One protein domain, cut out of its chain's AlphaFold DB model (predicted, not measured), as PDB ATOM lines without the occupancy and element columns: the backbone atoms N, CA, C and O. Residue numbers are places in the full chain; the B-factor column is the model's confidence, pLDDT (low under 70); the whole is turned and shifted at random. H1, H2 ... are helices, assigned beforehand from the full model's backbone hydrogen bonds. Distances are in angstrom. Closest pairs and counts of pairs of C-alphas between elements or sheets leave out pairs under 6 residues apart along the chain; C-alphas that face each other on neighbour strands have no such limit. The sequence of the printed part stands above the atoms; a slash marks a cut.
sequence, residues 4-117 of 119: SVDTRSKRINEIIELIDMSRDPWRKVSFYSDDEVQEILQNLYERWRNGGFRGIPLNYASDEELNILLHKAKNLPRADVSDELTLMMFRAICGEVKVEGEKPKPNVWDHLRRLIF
ATOM      1  N   SER A   4      22.692  10.118 134.214       55.44
ATOM      2  CA  SER A   4      23.524  10.816 135.219       55.44
ATOM      3  C   SER A   4      22.826  11.921 136.029       55.44
ATOM      4  O   SER A   4      23.235  12.190 137.159       55.44
ATOM      5  N   VAL A   5      21.778  12.560 135.494       56.16
ATOM      6  CA  VAL A   5      21.110  13.712 136.145       56.16
ATOM      7  C   VAL A   5      20.345  13.295 137.409       56.16
ATOM      8  O   VAL A   5      20.293  14.049 138.385       56.16
ATOM      9  N   ASP A   6      19.820  12.069 137.426       74.88
ATOM     10  CA  ASP A   6      19.040  11.517 138.537       74.88
ATOM     11  C   ASP A   6      19.919  11.248 139.775       74.88
ATOM     12  O   ASP A   6      19.632  11.728 140.870       74.88
ATOM     13  N   THR A   7      21.067  10.586 139.602       88.06
ATOM     14  CA  THR A   7      21.958  10.212 140.718       88.06
ATOM     15  C   THR A   7      22.587  11.416 141.414       88.06
ATOM     16  O   THR A   7      22.748  11.430 142.634       88.06
ATOM     17  N   ARG A   8      22.964  12.452 140.660       93.81
ATOM     18  CA  ARG A   8      23.536  13.673 141.242       93.81
ATOM     19  C   ARG A   8      22.503  14.440 142.065       93.81
ATOM     20  O   ARG A   8      22.786  14.797 143.205       93.81
ATOM     21  N   SER A   9      21.312  14.638 141.509       94.06
ATOM     22  CA  SER A   9      20.217  15.326 142.200       94.06
ATOM     23  C   SER A   9      19.806  14.578 143.469       94.06
ATOM     24  O   SER A   9      19.608  15.203 144.504       94.06
ATOM     25  N   LYS A  10      19.790  13.238 143.428       95.69
ATOM     26  CA  LYS A  10      19.559  12.392 144.609       95.69
ATOM     27  C   LYS A  10      20.570  12.645 145.724       95.69
ATOM     28  O   LYS A  10      20.153  12.864 146.852       95.69
ATOM     29  N   ARG A  11      21.872  12.680 145.419       96.75
ATOM     30  CA  ARG A  11      22.916  12.957 146.427       96.75
ATOM     31  C   ARG A  11      22.771  14.352 147.035       96.75
ATOM     32  O   ARG A  11      22.901  14.498 148.244       96.75
ATOM     33  N   ILE A  12      22.475  15.360 146.212       97.50
ATOM     34  CA  ILE A  12      22.237  16.732 146.687       97.50
ATOM     35  C   ILE A  12      21.043  16.768 147.646       97.50
ATOM     36  O   ILE A  12      21.169  17.289 148.752       97.50
ATOM     37  N   ASN A  13      19.912  16.184 147.248       97.12
ATOM     38  CA  ASN A  13      18.715  16.143 148.085       97.12
ATOM     39  C   ASN A  13      18.962  15.369 149.382       97.12
ATOM     40  O   ASN A  13      18.564  15.829 150.443       97.12
ATOM     41  N   GLU A  14      19.684  14.253 149.318       97.75
ATOM     42  CA  GLU A  14      20.011  13.454 150.497       97.75
ATOM     43  C   GLU A  14      20.884  14.234 151.499       97.75
ATOM     44  O   GLU A  14      20.636  14.173 152.700       97.75
ATOM     45  N   ILE A  15      21.860  15.029 151.034       98.06
ATOM     46  CA  ILE A  15      22.637  15.930 151.909       98.06
ATOM     47  C   ILE A  15      21.710  16.945 152.591       98.06
ATOM     48  O   ILE A  15      21.783  17.128 153.808       98.06
ATOM     49  N   ILE A  16      20.825  17.586 151.822       97.31
ATOM     50  CA  ILE A  16      19.878  18.588 152.334       97.31
ATOM     51  C   ILE A  16      18.943  17.961 153.376       97.31
ATOM     52  O   ILE A  16      18.724  18.542 154.435       97.31
ATOM     53  N   GLU A  17      18.418  16.767 153.120       96.25
ATOM     54  CA  GLU A  17      17.534  16.058 154.047       96.25
ATOM     55  C   GLU A  17      18.252  15.669 155.345       96.25
ATOM     56  O   GLU A  17      17.726  15.874 156.442       96.25
ATOM     57  N   LEU A  18      19.477  15.144 155.237       96.19
ATOM     58  CA  LEU A  18      20.262  14.675 156.380       96.19
ATOM     59  C   LEU A  18      20.761  15.802 157.285       96.19
ATOM     60  O   LEU A  18      20.963  15.554 158.481       96.19
ATOM     61  N   ILE A  19      21.010  16.984 156.716       95.62
ATOM     62  CA  ILE A  19      21.629  18.119 157.402       95.62
ATOM     63  C   ILE A  19      20.632  19.264 157.548       95.62
ATOM     64  O   ILE A  19      20.195  19.555 158.660       95.62
ATOM     65  N   ASP A  20      20.231  19.895 156.447       91.81
ATOM     66  CA  ASP A  20      19.467  21.143 156.473       91.81
ATOM     67  C   ASP A  20      18.013  20.989 156.913       91.81
ATOM     68  O   ASP A  20      17.484  21.867 157.600       91.81
ATOM     69  N   MET A  21      17.372  19.875 156.575       91.81
ATOM     70  CA  MET A  21      16.011  19.561 157.019       91.81
ATOM     71  C   MET A  21      15.988  18.709 158.289       91.81
ATOM     72  O   MET A  21      14.913  18.337 158.768       91.81
ATOM     73  N   SER A  22      17.159  18.403 158.858       89.81
ATOM     74  CA  SER A  22      17.230  17.613 160.076       89.81
ATOM     75  C   SER A  22      16.568  18.334 161.246       89.81
ATOM     76  O   SER A  22      16.796  19.521 161.487       89.81
ATOM     77  N   ARG A  23      15.771  17.585 162.012       85.81
ATOM     78  CA  ARG A  23      15.213  18.049 163.290       85.81
ATOM     79  C   ARG A  23      16.240  18.027 164.418       85.81
ATOM     80  O   ARG A  23      15.986  18.617 165.461       85.81
ATOM     81  N   ASP A  24      17.364  17.341 164.217       88.31
ATOM     82  CA  ASP A  24      18.471  17.330 165.161       88.31
ATOM     83  C   ASP A  24      19.442  18.475 164.821       88.31
ATOM     84  O   ASP A  24      20.201  18.370 163.848       88.31
ATOM     85  N   PRO A  25      19.443  19.576 165.596       88.94
ATOM     86  CA  PRO A  25      20.318  20.710 165.330       88.94
ATOM     87  C   PRO A  25      21.803  20.337 165.420       88.94
ATOM     88  O   PRO A  25      22.627  20.958 164.747       88.94
ATOM     89  N   TRP A  26      22.161  19.302 166.186       92.12
ATOM     90  CA  TRP A  26      23.552  18.882 166.333       92.12
ATOM     91  C   TRP A  26      24.115  18.270 165.063       92.12
ATOM     92  O   TRP A  26      25.316  18.359 164.836       92.12
ATOM     93  N   ARG A  27      23.272  17.728 164.179       93.56
ATOM     94  CA  ARG A  27      23.735  17.274 162.862       93.56
ATOM     95  C   ARG A  27      24.241  18.436 162.019       93.56
ATOM     96  O   ARG A  27      25.286  18.306 161.391       93.56
ATOM     97  N   LYS A  28      23.557  19.585 162.060       92.81
ATOM     98  CA  LYS A  28      24.026  20.811 161.399       92.81
ATOM     99  C   LYS A  28      25.326  21.297 162.016       92.81
ATOM    100  O   LYS A  28      26.282  21.532 161.287       92.81
ATOM    101  N   VAL A  29      25.370  21.405 163.345       91.56
ATOM    102  CA  VAL A  29      26.567  21.864 164.062       91.56
ATOM    103  C   VAL A  29      27.765  20.984 163.717       91.56
ATOM    104  O   VAL A  29      28.777  21.504 163.263       91.56
ATOM    105  N   SER A  30      27.641  19.665 163.852       94.06
ATOM    106  CA  SER A  30      28.734  18.732 163.578       94.06
ATOM    107  C   SER A  30      29.169  18.756 162.115       94.06
ATOM    108  O   SER A  30      30.363  18.757 161.842       94.06
ATOM    109  N   PHE A  31      28.225  18.817 161.169       96.81
ATOM    110  CA  PHE A  31      28.551  18.863 159.744       96.81
ATOM    111  C   PHE A  31      29.288  20.144 159.361       96.81
ATOM    112  O   PHE A  31      30.343  20.090 158.744       96.81
ATOM    113  N   TYR A  32      28.753  21.303 159.751       95.12
ATOM    114  CA  TYR A  32      29.351  22.590 159.409       95.12
ATOM    115  C   TYR A  32      30.576  22.935 160.263       95.12
ATOM    116  O   TYR A  32      31.237  23.919 159.959       95.12
ATOM    117  N   SER A  33      30.905  22.159 161.295       93.56
ATOM    118  CA  SER A  33      32.149  22.339 162.062       93.56
ATOM    119  C   SER A  33      33.294  21.443 161.576       93.56
ATOM    120  O   SER A  33      34.388  21.545 162.117       93.56
ATOM    121  N   ASP A  34      33.062  20.553 160.605       96.75
ATOM    122  CA  ASP A  34      34.116  19.720 160.010       96.75
ATOM    123  C   ASP A  34      34.968  20.554 159.034       96.75
ATOM    124  O   ASP A  34      34.434  21.218 158.140       96.75
ATOM    125  N   ASP A  35      36.292  20.527 159.215       97.88
ATOM    126  CA  ASP A  35      37.238  21.365 158.462       97.88
ATOM    127  C   ASP A  35      37.211  21.080 156.951       97.88
ATOM    128  O   ASP A  35      37.235  22.005 156.137       97.88
ATOM    129  N   GLU A  36      37.104  19.808 156.563       98.00
ATOM    130  CA  GLU A  36      37.061  19.389 155.157       98.00
ATOM    131  C   GLU A  36      35.734  19.806 154.510       98.00
ATOM    132  O   GLU A  36      35.700  20.290 153.376       98.00
ATOM    133  N   VAL A  37      34.627  19.691 155.252       98.12
ATOM    134  CA  VAL A  37      33.327  20.220 154.815       98.12
ATOM    135  C   VAL A  37      33.405  21.734 154.609       98.12
ATOM    136  O   VAL A  37      32.925  22.229 153.587       98.12
ATOM    137  N   GLN A  38      34.013  22.475 155.537       97.94
ATOM    138  CA  GLN A  38      34.178  23.925 155.419       97.94
ATOM    139  C   GLN A  38      35.012  24.316 154.196       97.94
ATOM    140  O   GLN A  38      34.594  25.197 153.441       97.94
ATOM    141  N   GLU A  39      36.136  23.640 153.957       98.25
ATOM    142  CA  GLU A  39      36.987  23.880 152.788       98.25
ATOM    143  C   GLU A  39      36.217  23.660 151.476       98.25
ATOM    144  O   GLU A  39      36.197  24.531 150.597       98.25
ATOM    145  N   ILE A  40      35.503  22.535 151.361       98.56
ATOM    146  CA  ILE A  40      34.675  22.246 150.186       98.56
ATOM    147  C   ILE A  40      33.610  23.334 150.013       98.56
ATOM    148  O   ILE A  40      33.464  23.886 148.920       98.56
ATOM    149  N   LEU A  41      32.873  23.682 151.072       97.62
ATOM    150  CA  LEU A  41      31.802  24.674 150.998       97.62
ATOM    151  C   LEU A  41      32.318  26.052 150.576       97.62
ATOM    152  O   LEU A  41      31.678  26.689 149.741       97.62
ATOM    153  N   GLN A  42      33.472  26.505 151.076       97.69
ATOM    154  CA  GLN A  42      34.076  27.774 150.650       97.69
ATOM    155  C   GLN A  42      34.336  27.788 149.138       97.69
ATOM    156  O   GLN A  42      33.860  28.685 148.435       97.69
ATOM    157  N   ASN A  43      34.959  26.732 148.614       98.00
ATOM    158  CA  ASN A  43      35.202  26.577 147.178       98.00
ATOM    159  C   ASN A  43      33.897  26.504 146.361       98.00
ATOM    160  O   ASN A  43      33.834  26.946 145.209       98.00
ATOM    161  N   LEU A  44      32.829  25.927 146.922       97.94
ATOM    162  CA  LEU A  44      31.504  25.916 146.292       97.94
ATOM    163  C   LEU A  44      30.871  27.303 146.260       97.94
ATOM    164  O   LEU A  44      30.314  27.683 145.232       97.94
ATOM    165  N   TYR A  45      30.973  28.069 147.345       97.06
ATOM    166  CA  TYR A  45      30.462  29.435 147.401       97.06
ATOM    167  C   TYR A  45      31.166  30.345 146.394       97.06
ATOM    168  O   TYR A  45      30.502  31.148 145.737       97.06
ATOM    169  N   GLU A  46      32.478  30.196 146.213       98.06
ATOM    170  CA  GLU A  46      33.222  30.928 145.187       98.06
ATOM    171  C   GLU A  46      32.760  30.567 143.774       98.06
ATOM    172  O   GLU A  46      32.445  31.452 142.977       98.06
ATOM    173  N   ARG A  47      32.631  29.270 143.468       98.25
ATOM    174  CA  ARG A  47      32.105  28.813 142.172       98.25
ATOM    175  C   ARG A  47      30.672  29.279 141.931       98.25
ATOM    176  O   ARG A  47      30.353  29.712 140.825       98.25
ATOM    177  N   TRP A  48      29.823  29.241 142.954       98.06
ATOM    178  CA  TRP A  48      28.438  29.701 142.880       98.06
ATOM    179  C   TRP A  48      28.357  31.207 142.624       98.06
ATOM    180  O   TRP A  48      27.624  31.638 141.730       98.06
ATOM    181  N   ARG A  49      29.173  32.000 143.329       97.31
ATOM    182  CA  ARG A  49      29.326  33.444 143.101       97.31
ATOM    183  C   ARG A  49      29.781  33.730 141.671       97.31
ATOM    184  O   ARG A  49      29.125  34.496 140.969       97.31
ATOM    185  N   ASN A  50      30.849  33.078 141.216       97.50
ATOM    186  CA  ASN A  50      31.381  33.239 139.857       97.50
ATOM    187  C   ASN A  50      30.372  32.786 138.788       97.50
ATOM    188  O   ASN A  50      30.340  33.315 137.680       97.50
ATOM    189  N   GLY A  51      29.501  31.839 139.137       95.50
ATOM    190  CA  GLY A  51      28.388  31.372 138.320       95.50
ATOM    191  C   GLY A  51      27.138  32.255 138.342       95.50
ATOM    192  O   GLY A  51      26.137  31.858 137.733       95.50
ATOM    193  N   GLY A  52      27.172  33.403 139.027       96.88
ATOM    194  CA  GLY A  52      26.069  34.361 139.114       96.88
ATOM    195  C   GLY A  52      24.949  33.942 140.066       96.88
ATOM    196  O   GLY A  52      23.797  34.280 139.818       96.88
ATOM    197  N   PHE A  53      25.266  33.175 141.113       94.81
ATOM    198  CA  PHE A  53      24.322  32.725 142.141       94.81
ATOM    199  C   PHE A  53      23.106  31.943 141.611       94.81
ATOM    200  O   PHE A  53      22.028  31.959 142.203       94.81
ATOM    201  N   ARG A  54      23.245  31.235 140.487       95.94
ATOM    202  CA  ARG A  54      22.155  30.409 139.945       95.94
ATOM    203  C   ARG A  54      22.054  29.091 140.705       95.94
ATOM    204  O   ARG A  54      23.068  28.457 140.953       95.94
ATOM    205  N   GLY A  55      20.843  28.651 141.042       94.81
ATOM    206  CA  GLY A  55      20.651  27.427 141.831       94.81
ATOM    207  C   GLY A  55      21.229  27.550 143.244       94.81
ATOM    208  O   GLY A  55      21.200  28.631 143.829       94.81
ATOM    209  N   ILE A  56      21.760  26.454 143.781       95.62
ATOM    210  CA  ILE A  56      22.364  26.380 145.118       95.62
ATOM    211  C   ILE A  56      23.861  26.028 145.039       95.62
ATOM    212  O   ILE A  56      24.282  25.417 144.051       95.62
ATOM    213  N   PRO A  57      24.672  26.321 146.077       96.62
ATOM    214  CA  PRO A  57      26.106  26.006 146.086       96.62
ATOM    215  C   PRO A  57      26.433  24.552 145.719       96.62
ATOM    216  O   PRO A  57      27.330  24.299 144.918       96.62
ATOM    217  N   LEU A  58      25.648  23.588 146.217       97.06
ATOM    218  CA  LEU A  58      25.837  22.161 145.926       97.06
ATOM    219  C   LEU A  58      25.701  21.814 144.432       97.06
ATOM    220  O   LEU A  58      26.256  20.810 143.986       97.06
ATOM    221  N   ASN A  59      25.027  22.640 143.618       96.56
ATOM    222  CA  ASN A  59      24.981  22.419 142.171       96.56
ATOM    223  C   ASN A  59      26.359  22.570 141.507       96.56
ATOM    224  O   ASN A  59      26.573  21.963 140.457       96.56
ATOM    225  N   TYR A  60      27.290  23.305 142.126       97.00
ATOM    226  CA  TYR A  60      28.633  23.599 141.609       97.00
ATOM    227  C   TYR A  60      29.702  22.595 142.061       97.00
ATOM    228  O   TYR A  60      30.861  22.710 141.656       97.00
ATOM    229  N   ALA A  61      29.326  21.603 142.870       97.31
ATOM    230  CA  ALA A  61      30.243  20.588 143.373       97.31
ATOM    231  C   ALA A  61      30.701  19.621 142.285       97.31
ATOM    232  O   ALA A  61      29.934  19.245 141.404       97.31
ATOM    233  N   SER A  62      31.936  19.151 142.350       97.12
ATOM    234  CA  SER A  62      32.329  17.957 141.611       97.12
ATOM    235  C   SER A  62      31.594  16.730 142.168       97.12
ATOM    236  O   SER A  62      30.981  16.774 143.240       97.12
ATOM    237  N   ASP A  63      31.602  15.622 141.430       96.62
ATOM    238  CA  ASP A  63      31.014  14.380 141.936       96.62
ATOM    239  C   ASP A  63      31.786  13.814 143.134       96.62
ATOM    240  O   ASP A  63      31.158  13.195 143.992       96.62
ATOM    241  N   GLU A  64      33.094  14.069 143.210       97.50
ATOM    242  CA  GLU A  64      33.950  13.685 144.336       97.50
ATOM    243  C   GLU A  64      33.588  14.478 145.595       97.50
ATOM    244  O   GLU A  64      33.303  13.898 146.637       97.50
ATOM    245  N   GLU A  65      33.468  15.802 145.474       98.44
ATOM    246  CA  GLU A  65      33.050  16.671 146.581       98.44
ATOM    247  C   GLU A  65      31.659  16.286 147.100       98.44
ATOM    248  O   GLU A  65      31.454  16.205 148.307       98.44
ATOM    249  N   LEU A  66      30.705  15.973 146.211       98.06
ATOM    250  CA  LEU A  66      29.395  15.468 146.643       98.06
ATOM    251  C   LEU A  66      29.493  14.134 147.382       98.06
ATOM    252  O   LEU A  66      28.727  13.914 148.319       98.06
ATOM    253  N   ASN A  67      30.392  13.240 146.971       97.88
ATOM    254  CA  ASN A  67      30.589  11.967 147.657       97.88
ATOM    255  C   ASN A  67      31.182  12.173 149.054       97.88
ATOM    256  O   ASN A  67      30.694  11.551 149.996       97.88
ATOM    257  N   ILE A  68      32.164  13.067 149.199       98.44
ATOM    258  CA  ILE A  68      32.760  13.422 150.494       98.44
ATOM    259  C   ILE A  68      31.694  14.027 151.412       98.44
ATOM    260  O   ILE A  68      31.462  13.517 152.509       98.44
ATOM    261  N   LEU A  69      30.973  15.051 150.941       98.44
ATOM    262  CA  LEU A  69      29.915  15.708 151.715       98.44
ATOM    263  C   LEU A  69      28.822  14.715 152.134       98.44
ATOM    264  O   LEU A  69      28.403  14.699 153.291       98.44
ATOM    265  N   LEU A  70      28.384  13.837 151.228       98.31
ATOM    266  CA  LEU A  70      27.379  12.825 151.544       98.31
ATOM    267  C   LEU A  70      27.900  11.778 152.535       98.31
ATOM    268  O   LEU A  70      27.173  11.377 153.444       98.31
ATOM    269  N   HIS A  71      29.149  11.337 152.379       98.19
ATOM    270  CA  HIS A  71      29.783  10.403 153.304       98.19
ATOM    271  C   HIS A  71      29.851  10.991 154.716       98.19
ATOM    272  O   HIS A  71      29.447  10.330 155.672       98.19
ATOM    273  N   LYS A  72      30.281  12.249 154.850       98.06
ATOM    274  CA  LYS A  72      30.314  12.963 156.132       98.06
ATOM    275  C   LYS A  72      28.915  13.101 156.722       98.06
ATOM    276  O   LYS A  72      28.713  12.742 157.876       98.06
ATOM    277  N   ALA A  73      27.930  13.513 155.922       97.75
ATOM    278  CA  ALA A  73      26.547  13.654 156.375       97.75
ATOM    279  C   ALA A  73      25.962  12.335 156.911       97.75
ATOM    280  O   ALA A  73      25.266  12.330 157.928       97.75
ATOM    281  N   LYS A  74      26.261  11.199 156.269       97.25
ATOM    282  CA  LYS A  74      25.787   9.873 156.700       97.25
ATOM    283  C   LYS A  74      26.455   9.372 157.976       97.25
ATOM    284  O   LYS A  74      25.802   8.691 158.758       97.25
ATOM    285  N   ASN A  75      27.721   9.720 158.190       96.38
ATOM    286  CA  ASN A  75      28.549   9.150 159.254       96.38
ATOM    287  C   ASN A  75      28.780  10.100 160.439       96.38
ATOM    288  O   ASN A  75      29.716   9.903 161.211       96.38
ATOM    289  N   LEU A  76      27.931  11.117 160.610       92.75
ATOM    290  CA  LEU A  76      28.001  11.982 161.787       92.75
ATOM    291  C   LEU A  76      27.747  11.179 163.073       92.75
ATOM    292  O   LEU A  76      26.753  10.444 163.140       92.75
ATOM    293  N   PRO A  77      28.582  11.351 164.112       86.19
ATOM    294  CA  PRO A  77      28.321  10.749 165.406       86.19
ATOM    295  C   PRO A  77      27.034  11.328 165.996       86.19
ATOM    296  O   PRO A  77      26.711  12.506 165.815       86.19
ATOM    297  N   ARG A  78      26.296  10.496 166.733       80.38
ATOM    298  CA  ARG A  78      25.176  10.984 167.536       80.38
ATOM    299  C   ARG A  78      25.736  11.873 168.641       80.38
ATOM    300  O   ARG A  78      26.609  11.442 169.389       80.38
ATOM    301  N   ALA A  79      25.219  13.089 168.743       81.75
ATOM    302  CA  ALA A  79      25.555  13.965 169.848       81.75
ATOM    303  C   ALA A  79      24.893  13.437 171.130       81.75
ATOM    304  O   ALA A  79      23.687  13.182 171.148       81.75
ATOM    305  N   ASP A  80      25.683  13.251 172.187       82.44
ATOM    306  CA  ASP A  80      25.172  12.953 173.526       82.44
ATOM    307  C   ASP A  80      24.963  14.274 174.269       82.44
ATOM    308  O   ASP A  80      25.846  14.785 174.957       82.44
ATOM    309  N   VAL A  81      23.819  14.901 174.003       84.94
ATOM    310  CA  VAL A  81      23.477  16.228 174.512       84.94
ATOM    311  C   VAL A  81      22.075  16.194 175.103       84.94
ATOM    312  O   VAL A  81      21.157  15.642 174.500       84.94
ATOM    313  N   SER A  82      21.896  16.808 176.276       86.88
ATOM    314  CA  SER A  82      20.596  16.879 176.954       86.88
ATOM    315  C   SER A  82      19.504  17.473 176.055       86.88
ATOM    316  O   SER A  82      19.771  18.431 175.322       86.88
ATOM    317  N   ASP A  83      18.266  16.994 176.195       84.50
ATOM    318  CA  ASP A  83      17.104  17.486 175.439       84.50
ATOM    319  C   ASP A  83      16.908  19.002 175.566       84.50
ATOM    320  O   ASP A  83      16.594  19.674 174.587       84.50
ATOM    321  N   GLU A  84      17.144  19.564 176.753       83.19
ATOM    322  CA  GLU A  84      17.008  21.003 176.990       83.19
ATOM    323  C   GLU A  84      18.012  21.817 176.166       83.19
ATOM    324  O   GLU A  84      17.625  22.756 175.469       83.19
ATOM    325  N   LEU A  85      19.284  21.413 176.157       85.81
ATOM    326  CA  LEU A  85      20.304  22.067 175.337       85.81
ATOM    327  C   LEU A  85      20.046  21.866 173.832       85.81
ATOM    328  O   LEU A  85      20.250  22.787 173.043       85.81
ATOM    329  N   THR A  86      19.520  20.707 173.432       85.75
ATOM    330  CA  THR A  86      19.070  20.455 172.055       85.75
ATOM    331  C   THR A  86      17.927  21.391 171.655       85.75
ATOM    332  O   THR A  86      17.976  21.994 170.585       85.75
ATOM    333  N   LEU A  87      16.930  21.594 172.521       83.19
ATOM    334  CA  LEU A  87      15.833  22.541 172.290       83.19
ATOM    335  C   LEU A  87      16.327  23.989 172.218       83.19
ATOM    336  O   LEU A  87      15.873  24.744 171.356       83.19
ATOM    337  N   MET A  88      17.259  24.381 173.092       85.19
ATOM    338  CA  MET A  88      17.891  25.704 173.040       85.19
ATOM    339  C   MET A  88      18.602  25.924 171.704       85.19
ATOM    340  O   MET A  88      18.376  26.943 171.053       85.19
ATOM    341  N   MET A  89      19.404  24.952 171.258       86.06
ATOM    342  CA  MET A  89      20.111  25.038 169.979       86.06
ATOM    343  C   MET A  89      19.142  25.074 168.793       86.06
ATOM    344  O   MET A  89      19.297  25.887 167.885       86.06
ATOM    345  N   PHE A  90      18.097  24.243 168.812       83.69
ATOM    346  CA  PHE A  90      17.070  24.248 167.773       83.69
ATOM    347  C   PHE A  90      16.392  25.621 167.653       83.69
ATOM    348  O   PHE A  90      16.261  26.142 166.549       83.69
ATOM    349  N   ARG A  91      16.028  26.249 168.781       84.94
ATOM    350  CA  ARG A  91      15.472  27.616 168.806       84.94
ATOM    351  C   ARG A  91      16.458  28.657 168.275       84.94
ATOM    352  O   ARG A  91      16.037  29.583 167.591       84.94
ATOM    353  N   ALA A  92      17.751  28.515 168.561       85.69
ATOM    354  CA  ALA A  92      18.774  29.437 168.071       85.69
ATOM    355  C   ALA A  92      18.961  29.358 166.544       85.69
ATOM    356  O   ALA A  92      19.123  30.387 165.894       85.69
ATOM    357  N   ILE A  93      18.910  28.151 165.968       83.38
ATOM    358  CA  ILE A  93      19.103  27.928 164.527       83.38
ATOM    359  C   ILE A  93      17.828  28.236 163.730       83.38
ATOM    360  O   ILE A  93      17.894  28.865 162.675       83.38
ATOM    361  N   CYS A  94      16.669  27.776 164.207       77.75
ATOM    362  CA  CYS A  94      15.399  27.855 163.478       77.75
ATOM    363  C   CYS A  94      14.552  29.087 163.846       77.75
ATOM    364  O   CYS A  94      13.570  29.373 163.162       77.75
ATOM    365  N   GLY A  95      14.906  29.806 164.916       76.00
ATOM    366  CA  GLY A  95      14.096  30.869 165.513       76.00
ATOM    367  C   GLY A  95      13.088  30.361 166.555       76.00
ATOM    368  O   GLY A  95      12.915  29.155 166.760       76.00
ATOM    369  N   GLU A  96      12.408  31.287 167.247       62.38
ATOM    370  CA  GLU A  96      11.350  30.925 168.196       62.38
ATOM    371  C   GLU A  96      10.176  30.252 167.473       62.38
ATOM    372  O   GLU A  96       9.416  30.889 166.742       62.38
ATOM    373  N   VAL A  97       9.974  28.960 167.735       55.75
ATOM    374  CA  VAL A  97       8.713  28.293 167.415       55.75
ATOM    375  C   VAL A  97       7.719  28.676 168.504       55.75
ATOM    376  O   VAL A  97       7.793  28.166 169.622       55.75
ATOM    377  N   LYS A  98       6.793  29.590 168.200       49.84
ATOM    378  CA  LYS A  98       5.645  29.835 169.080       49.84
ATOM    379  C   LYS A  98       4.826  28.551 169.141       49.84
ATOM    380  O   LYS A  98       4.191  28.177 168.159       49.84
ATOM    381  N   VAL A  99       4.857  27.872 170.284       52.22
ATOM    382  CA  VAL A  99       3.965  26.744 170.541       52.22
ATOM    383  C   VAL A  99       2.568  27.330 170.712       52.22
ATOM    384  O   VAL A  99       2.302  28.074 171.658       52.22
ATOM    385  N   GLU A 100       1.695  27.075 169.743       40.62
ATOM    386  CA  GLU A 100       0.327  27.583 169.752       40.62
ATOM    387  C   GLU A 100      -0.395  27.048 171.004       40.62
ATOM    388  O   GLU A 100      -0.610  25.847 171.146       40.62
ATOM    389  N   GLY A 101      -0.698  27.935 171.962       57.81
ATOM    390  CA  GLY A 101      -1.415  27.598 173.199       57.81
ATOM    391  C   GLY A 101      -0.609  27.631 174.507       57.81
ATOM    392  O   GLY A 101      -1.209  27.456 175.571       57.81
ATOM    393  N   GLU A 102       0.702  27.903 174.495       46.75
ATOM    394  CA  GLU A 102       1.449  28.101 175.748       46.75
ATOM    395  C   GLU A 102       1.078  29.448 176.395       46.75
ATOM    396  O   GLU A 102       1.395  30.525 175.887       46.75
ATOM    397  N   LYS A 103       0.384  29.402 177.541       56.78
ATOM    398  CA  LYS A 103       0.156  30.602 178.356       56.78
ATOM    399  C   LYS A 103       1.512  31.109 178.862       56.78
ATOM    400  O   LYS A 103       2.294  30.291 179.353       56.78
ATOM    401  N   PRO A 104       1.791  32.424 178.795       58.97
ATOM    402  CA  PRO A 104       3.055  32.965 179.276       58.97
ATOM    403  C   PRO A 104       3.245  32.565 180.740       58.97
ATOM    404  O   PRO A 104       2.362  32.791 181.574       58.97
ATOM    405  N   LYS A 105       4.383  31.929 181.047       67.12
ATOM    406  CA  LYS A 105       4.746  31.646 182.436       67.12
ATOM    407  C   LYS A 105       4.851  32.989 183.167       67.12
ATOM    408  O   LYS A 105       5.474  33.902 182.620       67.12
ATOM    409  N   PRO A 106       4.248  33.125 184.361       70.31
ATOM    410  CA  PRO A 106       4.351  34.356 185.128       70.31
ATOM    411  C   PRO A 106       5.829  34.648 185.359       70.31
ATOM    412  O   PRO A 106       6.584  33.771 185.791       70.31
ATOM    413  N   ASN A 107       6.254  35.855 185.010       75.75
ATOM    414  CA  ASN A 107       7.644  36.234 185.187       75.75
ATOM    415  C   ASN A 107       7.913  36.536 186.671       75.75
ATOM    416  O   ASN A 107       7.003  36.605 187.501       75.75
ATOM    417  N   VAL A 108       9.187  36.726 187.016       75.50
ATOM    418  CA  VAL A 108       9.605  37.024 188.396       75.50
ATOM    419  C   VAL A 108       8.833  38.222 188.975       75.50
ATOM    420  O   VAL A 108       8.457  38.207 190.146       75.50
ATOM    421  N   TRP A 109       8.506  39.218 188.149       76.06
ATOM    422  CA  TRP A 109       7.745  40.399 188.559       76.06
ATOM    423  C   TRP A 109       6.280  40.103 188.883       76.06
ATOM    424  O   TRP A 109       5.728  40.721 189.793       76.06
ATOM    425  N   ASP A 110       5.661  39.134 188.210       78.19
ATOM    426  CA  ASP A 110       4.295  38.692 188.504       78.19
ATOM    427  C   ASP A 110       4.208  37.999 189.871       78.19
ATOM    428  O   ASP A 110       3.211  38.139 190.584       78.19
ATOM    429  N   HIS A 111       5.266  37.288 190.269       68.38
ATOM    430  CA  HIS A 111       5.358  36.675 191.593       68.38
ATOM    431  C   HIS A 111       5.646  37.720 192.683       68.38
ATOM    432  O   HIS A 111       4.984  37.731 193.720       68.38
ATOM    433  N   LEU A 112       6.566  38.655 192.421       74.25
ATOM    434  CA  LEU A 112       6.900  39.740 193.352       74.25
ATOM    435  C   LEU A 112       5.715  40.680 193.608       74.25
ATOM    436  O   LEU A 112       5.490  41.077 194.750       74.25
ATOM    437  N   ARG A 113       4.901  40.987 192.587       76.00
ATOM    438  CA  ARG A 113       3.675  41.787 192.761       76.00
ATOM    439  C   ARG A 113       2.712  41.176 193.775       76.00
ATOM    440  O   ARG A 113       2.143  41.916 194.567       76.00
ATOM    441  N   ARG A 114       2.559  39.847 193.774       68.69
ATOM    442  CA  ARG A 114       1.667  39.130 194.702       68.69
ATOM    443  C   ARG A 114       2.151  39.157 196.152       68.69
ATOM    444  O   ARG A 114       1.335  39.004 197.050       68.69
ATOM    445  N   LEU A 115       3.454  39.333 196.370       74.06
ATOM    446  CA  LEU A 115       4.052  39.408 197.705       74.06
ATOM    447  C   LEU A 115       4.074  40.840 198.255       74.06
ATOM    448  O   LEU A 115       3.891  41.033 199.451       74.06
ATOM    449  N   ILE A 116       4.305  41.836 197.392       73.12
ATOM    450  CA  ILE A 116       4.467  43.244 197.795       73.12
ATOM    451  C   ILE A 116       3.115  43.969 197.874       73.12
ATOM    452  O   ILE A 116       2.941  44.849 198.713       73.12
ATOM    453  N   PHE A 117       2.149  43.584 197.038       61.88
ATOM    454  CA  PHE A 117       0.782  44.104 197.069       61.88
ATOM    455  C   PHE A 117      -0.210  42.938 197.168       61.88
ATOM    456  O   PHE A 117      -0.811  42.559 196.157       61.88
TER     457      PHE A 117
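What this domain is: This is residues 4 to 117 of the 119 residues of an uncharacterized protein of Desulfurococcales archaeon ex4484_204 (UniProt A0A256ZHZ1). What does the model look like? It is a helical body with a long arm: H1 and H5 run side by side, H3 and the short H4 pack beside them, and H2 packs on the far ends of H1 and H5, with H6 packed on H2. From this body residues 97 to 117 stick out, an arm with H7 near its tip. What is it built of, and how large is it? The printed part has 114 residues with seven named helices, H1 to H7 in order along the chain, and no named strand; the class is all helix. The whole is extended, with a radius of gyration of the C-alphas of 20.5 A and spans of 72 by 34 by 26 A, and the arm makes much of the length.

How they stand to each other: What touches the longest helix? H1, residues 4 to 20, touches H5, residues 63 to 74, the same way at a shallow tilt of 34.8 degrees, only just short of steep; their closest C-alphas, of Ile 15 and Leu 70, are 5.7 A apart. With residues 18 to 20 alone H1 touches H2, residues 25 to 32, opposite ways at a steep tilt of 55 degrees, closest at the C-alphas of Ile 19 and Lys 28, 5.4 A apart. What else touches H2 and H5? With residues 72 to 73 alone, H5 only just touches H2, with 3 pairs of C-alphas within 8 A, closest at Phe 31 and Ala 73, 6.5 A. H3, residues 35 to 50, with residues 37 to 40 alone only just touches H5, also with 3 such pairs, opposite ways at a steep tilt of 45 degrees; the closest C-alphas, of Val 37 and Leu 69, are 6.5 A apart. H6, residues 83 to 94, touches H2 the same way at a steep tilt of 61 degrees, closest at the C-alphas of Pro 25 and Phe 90, 5.4 A. Where are the other two helices? H4, residues 57 to 60, touches residues 41 to 48 of H3, with the C-alphas of Leu 44 and Pro 57 closest at 5.4 A, and is close to H1 but not clearly touching, at 6.6 A between the C-alphas of Ile 12 and Leu 58. H7, residues 108 to 116, touches no helix. What do the backbones show? Every O i to N i+4 pair is within hydrogen-bond range in H2, H3, H5 and H6, against 12 of 13 in H1 and 4 of 5 in H7, while H4 is too short for such a pair.

Where its parts are: Where does the longest helix lie? H1 runs 24.0 A from C-alpha 4 at (23.524, 10.816, 135.219) to C-alpha 20 at (19.467, 21.143, 156.473). How long are the others? H3 measures 22.8 A from first to last C-alpha, H5 16.3 A, H6 15.9 A, H7 12.4 A, H2 11.0 A and H4 5.7 A. Where does the last one end? C-alpha 116 of H7 is at (4.467, 43.244, 197.795).

The domain as a whole: How far does it reach? The two C-alphas farthest apart, those of Ser 4 and Phe 117, are 73.8 A apart; without residues 97 to 117, which stand free, the body spans 41 by 25 by 24 A. Is it cut, and which link is long? The printed part has no cut, and the long link is that from H6 to H7, residues 95 to 107. Where is confidence low? The mean pLDDT of the printed part is 86.9, and residues 4 to 5, 96 to 105, 111, 114 and 117 are under 70.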